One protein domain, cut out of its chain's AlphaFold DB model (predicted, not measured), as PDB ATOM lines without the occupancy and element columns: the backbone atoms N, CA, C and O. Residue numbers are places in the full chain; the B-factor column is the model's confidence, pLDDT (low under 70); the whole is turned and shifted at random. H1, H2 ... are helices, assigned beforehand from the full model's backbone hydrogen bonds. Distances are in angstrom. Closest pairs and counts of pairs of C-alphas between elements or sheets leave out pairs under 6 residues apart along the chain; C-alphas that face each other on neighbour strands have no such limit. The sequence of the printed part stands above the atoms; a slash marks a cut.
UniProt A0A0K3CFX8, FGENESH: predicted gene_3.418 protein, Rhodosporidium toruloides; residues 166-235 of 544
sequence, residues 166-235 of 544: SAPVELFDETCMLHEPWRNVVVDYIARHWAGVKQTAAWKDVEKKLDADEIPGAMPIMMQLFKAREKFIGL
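What this domain is: This is residues 166 to 235 of the 544 residues of the protein "FGENESH: predicted gene_3.418 protein" of Rhodosporidium toruloides (UniProt A0A0K3CFX8). Look for an arc of helices, H2, H3, H4 and H5, set round the short H1 in the middle, with the long last helix H6 crossing over one face of the arc and packing on H3. The arc is open between H2 and H5. The printed part has 70 residues with six named helices, H1 to H6 in chain order, and no named strand; its class is all helix. It is compact, with a radius of gyration of the C-alphas of 11.4 A, and spans 34 by 26 by 19 A.

How they stand to each other: Begin at H1, residues 167 to 171, which touches H3, residues 180 to 192; the closest C-alphas, of Leu 171 and Val 186, are 6.1 A apart. H1 also touches H5, residues 201 to 211, with C-alphas of Pro 168 and Trp 203 closest at 5.4 A. H2, residues 174 to 178, touches H3 only at the corner, through residues 182 to 186 of H3 alone; C-alphas 176 and 183 are closest, at 4.5 A. H4, residues 194 to 197, is close to H3 but not clearly touching, with C-alphas 190 and 197 closest at 6.6 A. H6, residues 218 to 233, touches residues 187 to 192 of H3 alone, at a steep tilt of 48 degrees, the same way; C-alphas 191 and 229 are closest, at 4.6 A. H3 and H5 are apart. Each O i to N i+4 pair is within hydrogen-bond range in H1, H2 and H5, against 8 of 9 in H3 and 11 of 12 in H6; H4 is too short for such a pair.

Where its parts are: Find C-alpha 167 at (-42.850, 22.052, 29.456), where H1 begins. H3 runs 18.0 A and H5 15.4 A. H6 runs 22.3 A, ending at C-alpha 233, (-44.552, 8.720, 43.373).

The domain as a whole: The C-alphas farthest apart, of Glu 214 and Leu 235, are 33.6 A apart. The printed part has no cut and no long link. Confidence is low, under 70, at residues 232 to 235.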
ATOM      1  N   SER A 166     -41.862  20.824  25.498       87.19
ATOM      2  CA  SER A 166     -42.127  22.258  25.692       87.19
ATOM      3  C   SER A 166     -42.218  22.660  27.163       87.19
ATOM      4  O   SER A 166     -41.867  23.787  27.511       87.19
ATOM      5  N   ALA A 167     -42.642  21.752  28.044       91.69
ATOM      6  CA  ALA A 167     -42.850  22.052  29.456       91.69
ATOM      7  C   ALA A 167     -41.576  22.507  30.200       91.69
ATOM      8  O   ALA A 167     -41.674  23.487  30.942       91.69
ATOM      9  N   PRO A 168     -40.378  21.921  29.979       92.88
ATOM     10  CA  PRO A 168     -39.139  22.412  30.596       92.88
ATOM     11  C   PRO A 168     -38.815  23.861  30.231       92.88
ATOM     12  O   PRO A 168     -38.350  24.624  31.072       92.88
ATOM     13  N   VAL A 169     -39.111  24.262  28.990       89.50
ATOM     14  CA  VAL A 169     -38.900  25.636  28.511       89.50
ATOM     15  C   VAL A 169     -39.844  26.612  29.219       89.50
ATOM     16  O   VAL A 169     -39.467  27.743  29.511       89.50
ATOM     17  N   GLU A 170     -41.068  26.179  29.523       91.75
ATOM     18  CA  GLU A 170     -42.055  26.998  30.230       91.75
ATOM     19  C   GLU A 170     -41.804  27.078  31.744       91.75
ATOM     20  O   GLU A 170     -42.254  28.032  32.376       91.75
ATOM     21  N   LEU A 171     -41.069  26.125  32.332       92.19
ATOM     22  CA  LEU A 171     -40.839  26.040  33.781       92.19
ATOM     23  C   LEU A 171     -40.148  27.284  34.359       92.19
ATOM     24  O   LEU A 171     -40.441  27.671  35.489       92.19
ATOM     25  N   PHE A 172     -39.294  27.937  33.573       86.75
ATOM     26  CA  PHE A 172     -38.570  29.151  33.970       86.75
ATOM     27  C   PHE A 172     -38.883  30.359  33.079       86.75
ATOM     28  O   PHE A 172     -38.157  31.352  33.087       86.75
ATOM     29  N   ASP A 173     -39.979  30.303  32.316       87.56
ATOM     30  CA  ASP A 173     -40.494  31.478  31.611       87.56
ATOM     31  C   ASP A 173     -40.925  32.561  32.613       87.56
ATOM     32  O   ASP A 173     -41.443  32.259  33.688       87.56
ATOM     33  N   GLU A 174     -40.778  33.834  32.236       82.75
ATOM     34  CA  GLU A 174     -41.153  35.003  33.048       82.75
ATOM     35  C   GLU A 174     -42.574  34.887  33.636       82.75
ATOM     36  O   GLU A 174     -42.810  35.236  34.791       82.75
ATOM     37  N   THR A 175     -43.521  34.330  32.876       84.94
ATOM     38  CA  THR A 175     -44.904  34.121  33.331       84.94
ATOM     39  C   THR A 175     -44.982  33.088  34.459       84.94
ATOM     40  O   THR A 175     -45.713  33.285  35.427       84.94
ATOM     41  N   CYS A 176     -44.208  32.004  34.360       87.88
ATOM     42  CA  CYS A 176     -44.104  30.959  35.380       87.88
ATOM     43  C   CYS A 176     -43.374  31.474  36.633       87.88
ATOM     44  O   CYS A 176     -43.799  31.234  37.766       87.88
ATOM     45  N   MET A 177     -42.320  32.267  36.434       84.69
ATOM     46  CA  MET A 177     -41.561  32.897  37.514       84.69
ATOM     47  C   MET A 177     -42.410  33.887  38.319       84.69
ATOM     48  O   MET A 177     -42.282  33.934  39.538       84.69
ATOM     49  N   LEU A 178     -43.305  34.644  37.681       83.81
ATOM     50  CA  LEU A 178     -44.056  35.715  38.347       83.81
ATOM     51  C   LEU A 178     -45.448  35.306  38.844       83.81
ATOM     52  O   LEU A 178     -45.960  35.927  39.773       83.81
ATOM     53  N   HIS A 179     -46.076  34.285  38.254       88.06
ATOM     54  CA  HIS A 179     -47.481  33.980  38.528       88.06
ATOM     55  C   HIS A 179     -47.700  32.529  38.965       88.06
ATOM     56  O   HIS A 179     -47.659  31.594  38.165       88.06
ATOM     57  N   GLU A 180     -48.017  32.353  40.248       89.81
ATOM     58  CA  GLU A 180     -48.220  31.045  40.876       89.81
ATOM     59  C   GLU A 180     -49.295  30.173  40.188       89.81
ATOM     60  O   GLU A 180     -49.009  29.004  39.929       89.81
ATOM     61  N   PRO A 181     -50.490  30.669  39.798       89.69
ATOM     62  CA  PRO A 181     -51.490  29.808  39.156       89.69
ATOM     63  C   PRO A 181     -51.018  29.234  37.813       89.69
ATOM     64  O   PRO A 181     -51.343  28.093  37.487       89.69
ATOM     65  N   TRP A 182     -50.236  30.007  37.054       91.88
ATOM     66  CA  TRP A 182     -49.603  29.554  35.814       91.88
ATOM     67  C   TRP A 182     -48.521  28.515  36.106       91.88
ATOM     68  O   TRP A 182     -48.523  27.430  35.523       91.88
ATOM     69  N   ARG A 183     -47.649  28.817  37.073       94.31
ATOM     70  CA  ARG A 183     -46.584  27.923  37.534       94.31
ATOM     71  C   ARG A 183     -47.110  26.566  37.974       94.31
ATOM     72  O   ARG A 183     -46.556  25.547  37.577       94.31
ATOM     73  N   ASN A 184     -48.201  26.542  38.734       93.44
ATOM     74  CA  ASN A 184     -48.801  25.316  39.252       93.44
ATOM     75  C   ASN A 184     -49.176  24.344  38.130       93.44
ATOM     76  O   ASN A 184     -48.991  23.147  38.292       93.44
ATOM     77  N   VAL A 185     -49.662  24.845  36.991       93.81
ATOM     78  CA  VAL A 185     -50.034  24.010  35.835       93.81
ATOM     79  C   VAL A 185     -48.798  23.405  35.174       93.81
ATOM     80  O   VAL A 185     -48.805  22.221  34.851       93.81
ATOM     81  N   VAL A 186     -47.736  24.198  34.995       94.19
ATOM     82  CA  VAL A 186     -46.478  23.731  34.391       94.19
ATOM     83  C   VAL A 186     -45.793  22.704  35.293       94.19
ATOM     84  O   VAL A 186     -45.420  21.629  34.833       94.19
ATOM     85  N   VAL A 187     -45.690  23.005  36.589       94.62
ATOM     86  CA  VAL A 187     -45.107  22.114  37.599       94.62
ATOM     87  C   VAL A 187     -45.861  20.787  37.679       94.62
ATOM     88  O   VAL A 187     -45.246  19.726  37.649       94.62
ATOM     89  N   ASP A 188     -47.187  20.838  37.760       92.19
ATOM     90  CA  ASP A 188     -48.035  19.651  37.846       92.19
ATOM     91  C   ASP A 188     -47.947  18.792  36.576       92.19
ATOM     92  O   ASP A 188     -47.849  17.572  36.671       92.19
ATOM     93  N   TYR A 189     -47.876  19.410  35.392       93.88
ATOM     94  CA  TYR A 189     -47.638  18.682  34.146       93.88
ATOM     95  C   TYR A 189     -46.281  17.961  34.157       93.88
ATOM     96  O   TYR A 189     -46.224  16.757  33.914       93.88
ATOM     97  N   ILE A 190     -45.189  18.661  34.486       94.38
ATOM     98  CA  ILE A 190     -43.845  18.056  34.508       94.38
ATOM     99  C   ILE A 190     -43.760  16.936  35.547       94.38
ATOM    100  O   ILE A 190     -43.158  15.899  35.281       94.38
ATOM    101  N   ALA A 191     -44.379  17.119  36.715       91.56
ATOM    102  CA  ALA A 191     -44.399  16.108  37.763       91.56
ATOM    103  C   ALA A 191     -45.107  14.816  37.317       91.56
ATOM    104  O   ALA A 191     -44.611  13.730  37.608       91.56
ATOM    105  N   ARG A 192     -46.224  14.926  36.583       90.12
ATOM    106  CA  ARG A 192     -46.962  13.773  36.035       90.12
ATOM    107  C   ARG A 192     -46.234  13.091  34.879       90.12
ATOM    108  O   ARG A 192     -46.245  11.873  34.781       90.12
ATOM    109  N   HIS A 193     -45.591  13.867  34.010       91.31
ATOM    110  CA  HIS A 193     -44.920  13.377  32.798       91.31
ATOM    111  C   HIS A 193     -43.399  13.224  32.978       91.31
ATOM    112  O   HIS A 193     -42.626  13.288  32.024       91.31
ATOM    113  N   TRP A 194     -42.949  13.023  34.219       90.00
ATOM    114  CA  TRP A 194     -41.543  13.116  34.613       90.00
ATOM    115  C   TRP A 194     -40.602  12.199  33.823       90.00
ATOM    116  O   TRP A 194     -39.498  12.606  33.455       90.00
ATOM    117  N   ALA A 195     -41.024  10.959  33.562       85.69
ATOM    118  CA  ALA A 195     -40.211   9.968  32.860       85.69
ATOM    119  C   ALA A 195     -39.881  10.397  31.423       85.69
ATOM    120  O   ALA A 195     -38.736  10.248  30.998       85.69
ATOM    121  N   GLY A 196     -40.858  10.954  30.705       85.31
ATOM    122  CA  GLY A 196     -40.677  11.449  29.345       85.31
ATOM    123  C   GLY A 196     -39.971  12.802  29.312       85.31
ATOM    124  O   GLY A 196     -38.977  12.966  28.608       85.31
ATOM    125  N   VAL A 197     -40.365  13.734  30.191       89.75
ATOM    126  CA  VAL A 197     -39.748  15.069  30.290       89.75
ATOM    127  C   VAL A 197     -38.233  14.988  30.505       89.75
ATOM    128  O   VAL A 197     -37.487  15.655  29.787       89.75
ATOM    129  N   LYS A 198     -37.757  14.144  31.431       89.44
ATOM    130  CA  LYS A 198     -36.317  13.997  31.722       89.44
ATOM    131  C   LYS A 198     -35.475  13.547  30.530       89.44
ATOM    132  O   LYS A 198     -34.277  13.812  30.484       89.44
ATOM    133  N   GLN A 199     -36.075  12.827  29.587       87.62
ATOM    134  CA  GLN A 199     -35.355  12.317  28.422       87.62
ATOM    135  C   GLN A 199     -35.147  13.404  27.359       87.62
ATOM    136  O   GLN A 199     -34.239  13.289  26.531       87.62
ATOM    137  N   THR A 200     -35.935  14.481  27.414       89.62
ATOM    138  CA  THR A 200     -35.918  15.546  26.411       89.62
ATOM    139  C   THR A 200     -34.642  16.387  26.456       89.62
ATOM    140  O   THR A 200     -34.055  16.638  27.512       89.62
ATOM    141  N   ALA A 201     -34.226  16.894  25.292       87.81
ATOM    142  CA  ALA A 201     -33.117  17.844  25.199       87.81
ATOM    143  C   ALA A 201     -33.389  19.146  25.978       87.81
ATOM    144  O   ALA A 201     -32.463  19.737  26.530       87.81
ATOM    145  N   ALA A 202     -34.656  19.563  26.062       86.19
ATOM    146  CA  ALA A 202     -35.067  20.754  26.799       86.19
ATOM    147  C   ALA A 202     -34.829  20.614  28.311       86.19
ATOM    148  O   ALA A 202     -34.378  21.563  28.946       86.19
ATOM    149  N   TRP A 203     -35.075  19.430  28.883       92.31
ATOM    150  CA  TRP A 203     -34.769  19.171  30.291       92.31
ATOM    151  C   TRP A 203     -33.260  19.150  30.560       92.31
ATOM    152  O   TRP A 203     -32.801  19.783  31.505       92.31
ATOM    153  N   LYS A 204     -32.473  18.523  29.679       89.44
ATOM    154  CA  LYS A 204     -31.002  18.509  29.790       89.44
ATOM    155  C   LYS A 204     -30.390  19.915  29.727       89.44
ATOM    156  O   LYS A 204     -29.411  20.199  30.413       89.44
ATOM    157  N   ASP A 205     -30.956  20.806  28.909       86.88
ATOM    158  CA  ASP A 205     -30.549  22.218  28.857       86.88
ATOM    159  C   ASP A 205     -30.903  22.965  30.153       86.88
ATOM    160  O   ASP A 205     -30.091  23.732  30.666       86.88
ATOM    161  N   VAL A 206     -32.086  22.697  30.718       88.62
ATOM    162  CA  VAL A 206     -32.486  23.213  32.033       88.62
ATOM    163  C   VAL A 206     -31.520  22.747  33.126       88.62
ATOM    164  O   VAL A 206     -31.031  23.584  33.876       88.62
ATOM    165  N   GLU A 207     -31.193  21.455  33.193       86.62
ATOM    166  CA  GLU A 207     -30.242  20.906  34.174       86.62
ATOM    167  C   GLU A 207     -28.876  21.586  34.073       86.62
ATOM    168  O   GLU A 207     -28.359  22.087  35.068       86.62
ATOM    169  N   LYS A 208     -28.343  21.720  32.854       87.00
ATOM    170  CA  LYS A 208     -27.067  22.402  32.619       87.00
ATOM    171  C   LYS A 208     -27.074  23.853  33.113       87.00
ATOM    172  O   LYS A 208     -26.084  24.308  33.682       87.00
ATOM    173  N   LYS A 209     -28.167  24.585  32.885       83.12
ATOM    174  CA  LYS A 209     -28.317  25.981  33.330       83.12
ATOM    175  C   LYS A 209     -28.486  26.097  34.843       83.12
ATOM    176  O   LYS A 209     -28.012  27.067  35.425       83.12
ATOM    177  N   LEU A 210     -29.143  25.127  35.478       83.25
ATOM    178  CA  LEU A 210     -29.263  25.056  36.936       83.25
ATOM    179  C   LEU A 210     -27.907  24.773  37.590       83.25
ATOM    180  O   LEU A 210     -27.541  25.467  38.534       83.25
ATOM    181  N   ASP A 211     -27.142  23.821  37.053       78.25
ATOM    182  CA  ASP A 211     -25.801  23.483  37.550       78.25
ATOM    183  C   ASP A 211     -24.810  24.651  37.404       78.25
ATOM    184  O   ASP A 211     -23.892  24.803  38.210       78.25
ATOM    185  N   ALA A 212     -25.006  25.492  36.387       81.88
ATOM    186  CA  ALA A 212     -24.221  26.699  36.147       81.88
ATOM    187  C   ALA A 212     -24.729  27.948  36.905       81.88
ATOM    188  O   ALA A 212     -24.142  29.017  36.750       81.88
ATOM    189  N   ASP A 213     -25.796  27.827  37.709       80.25
ATOM    190  CA  ASP A 213     -26.473  28.933  38.416       80.25
ATOM    191  C   ASP A 213     -26.922  30.083  37.482       80.25
ATOM    192  O   ASP A 213     -26.936  31.263  37.830       80.25
ATOM    193  N   GLU A 214     -27.310  29.741  36.248       84.44
ATOM    194  CA  GLU A 214     -27.711  30.699  35.207       84.44
ATOM    195  C   GLU A 214     -29.200  31.084  35.277       84.44
ATOM    196  O   GLU A 214     -29.665  31.916  34.492       84.44
ATOM    197  N   ILE A 215     -29.967  30.494  36.205       82.06
ATOM    198  CA  ILE A 215     -31.409  30.737  36.368       82.06
ATOM    199  C   ILE A 215     -31.697  31.321  37.764       82.06
ATOM    200  O   ILE A 215     -32.002  30.581  38.708       82.06
ATOM    201  N   PRO A 216     -31.661  32.658  37.915       77.81
ATOM    202  CA  PRO A 216     -31.987  33.317  39.172       77.81
ATOM    203  C   PRO A 216     -33.397  32.963  39.655       77.81
ATOM    204  O   PRO A 216     -34.372  33.070  38.912       77.81
ATOM    205  N   GLY A 217     -33.518  32.565  40.923       78.25
ATOM    206  CA  GLY A 217     -34.810  32.214  41.520       78.25
ATOM    207  C   GLY A 217     -35.357  30.843  41.106       78.25
ATOM    208  O   GLY A 217     -36.532  30.570  41.347       78.25
ATOM    209  N   ALA A 218     -34.536  29.962  40.522       82.81
ATOM    210  CA  ALA A 218     -34.973  28.619  40.149       82.81
ATOM    211  C   ALA A 218     -35.277  27.704  41.347       82.81
ATOM    212  O   ALA A 218     -36.176  26.864  41.274       82.81
ATOM    213  N   MET A 219     -34.559  27.874  42.462       76.19
ATOM    214  CA  MET A 219     -34.629  26.976  43.624       76.19
ATOM    215  C   MET A 219     -36.047  26.814  44.213       76.19
ATOM    216  O   MET A 219     -36.478  25.673  44.393       76.19
ATOM    217  N   PRO A 220     -36.833  27.886  44.460       79.00
ATOM    218  CA  PRO A 220     -38.220  27.747  44.912       79.00
ATOM    219  C   PRO A 220     -39.117  26.961  43.945       79.00
ATOM    220  O   PRO A 220     -39.967  26.190  44.389       79.00
ATOM    221  N   ILE A 221     -38.925  27.131  42.633       84.38
ATOM    222  CA  ILE A 221     -39.727  26.461  41.599       84.38
ATOM    223  C   ILE A 221     -39.345  24.986  41.492       84.38
ATOM    224  O   ILE A 221     -40.224  24.128  41.441       84.38
ATOM    225  N   MET A 222     -38.050  24.672  41.553       87.25
ATOM    226  CA  MET A 222     -37.566  23.293  41.593       87.25
ATOM    227  C   MET A 222     -38.054  22.561  42.846       87.25
ATOM    228  O   MET A 222     -38.539  21.437  42.750       87.25
ATOM    229  N   MET A 223     -38.033  23.212  44.012       76.69
ATOM    230  CA  MET A 223     -38.595  22.639  45.240       76.69
ATOM    231  C   MET A 223     -40.094  22.349  45.098       76.69
ATOM    232  O   MET A 223     -40.574  21.307  45.547       76.69
ATOM    233  N   GLN A 224     -40.844  23.254  44.467       83.56
ATOM    234  CA  GLN A 224     -42.260  23.044  44.193       83.56
ATOM    235  C   GLN A 224     -42.487  21.859  43.244       83.56
ATOM    236  O   GLN A 224     -43.380  21.046  43.489       83.56
ATOM    237  N   LEU A 225     -41.658  21.732  42.207       88.00
ATOM    238  CA  LEU A 225     -41.692  20.614  41.272       88.00
ATOM    239  C   LEU A 225     -41.407  19.275  41.952       88.00
ATOM    240  O   LEU A 225     -42.135  18.309  41.735       88.00
ATOM    241  N   PHE A 226     -40.407  19.217  42.828       80.69
ATOM    242  CA  PHE A 226     -40.084  17.990  43.550       80.69
ATOM    243  C   PHE A 226     -41.175  17.584  44.542       80.69
ATOM    244  O   PHE A 226     -41.559  16.416  44.566       80.69
ATOM    245  N   LYS A 227     -41.765  18.539  45.273       78.12
ATOM    246  CA  LYS A 227     -42.938  18.268  46.125       78.12
ATOM    247  C   LYS A 227     -44.128  17.756  45.315       78.12
ATOM    248  O   LYS A 227     -44.823  16.834  45.740       78.12
ATOM    249  N   ALA A 228     -44.368  18.336  44.138       80.50
ATOM    250  CA  ALA A 228     -45.404  17.850  43.235       80.50
ATOM    251  C   ALA A 228     -45.098  16.423  42.759       80.50
ATOM    252  O   ALA A 228     -45.997  15.592  42.737       80.50
ATOM    253  N   ARG A 229     -43.834  16.102  42.459       83.12
ATOM    254  CA  ARG A 229     -43.399  14.757  42.054       83.12
ATOM    255  C   ARG A 229     -43.601  13.714  43.155       83.12
ATOM    256  O   ARG A 229     -44.100  12.633  42.863       83.12
ATOM    257  N   GLU A 230     -43.269  14.019  44.410       72.69
ATOM    258  CA  GLU A 230     -43.485  13.103  45.548       72.69
ATOM    259  C   GLU A 230     -44.948  12.662  45.674       72.69
ATOM    260  O   GLU A 230     -45.232  11.491  45.937       72.69
ATOM    261  N   LYS A 231     -45.887  13.574  45.393       73.00
ATOM    262  CA  LYS A 231     -47.322  13.272  45.358       73.00
ATOM    263  C   LYS A 231     -47.677  12.199  44.320       73.00
ATOM    264  O   LYS A 231     -48.575  11.403  44.577       73.00
ATOM    265  N   PHE A 232     -46.992  12.169  43.176       62.88
ATOM    266  CA  PHE A 232     -47.238  11.198  42.100       62.88
ATOM    267  C   PHE A 232     -46.445   9.894  42.277       62.88
ATOM    268  O   PHE A 232     -46.939   8.833  41.908       62.88
ATOM    269  N   ILE A 233     -45.293   9.930  42.959       56.91
ATOM    270  CA  ILE A 233     -44.552   8.720  43.373       56.91
ATOM    271  C   ILE A 233     -45.402   7.850  44.321       56.91
ATOM    272  O   ILE A 233     -45.411   6.627  44.207       56.91
ATOM    273  N   GLY A 234     -46.173   8.464  45.227       46.84
ATOM    274  CA  GLY A 234     -47.050   7.753  46.167       46.84
ATOM    275  C   GLY A 234     -48.307   7.111  45.557       46.84
ATOM    276  O   GLY A 234     -49.034   6.425  46.274       46.84
ATOM    277  N   LEU A 235     -48.582   7.327  44.263       46.12
ATOM    278  CA  LEU A 235     -49.786   6.849  43.565       46.12
ATOM    279  C   LEU A 235     -49.537   5.636  42.645       46.12
ATOM    280  O   LEU A 235     -50.483   5.142  42.039       46.12
TER     281      LEU A 235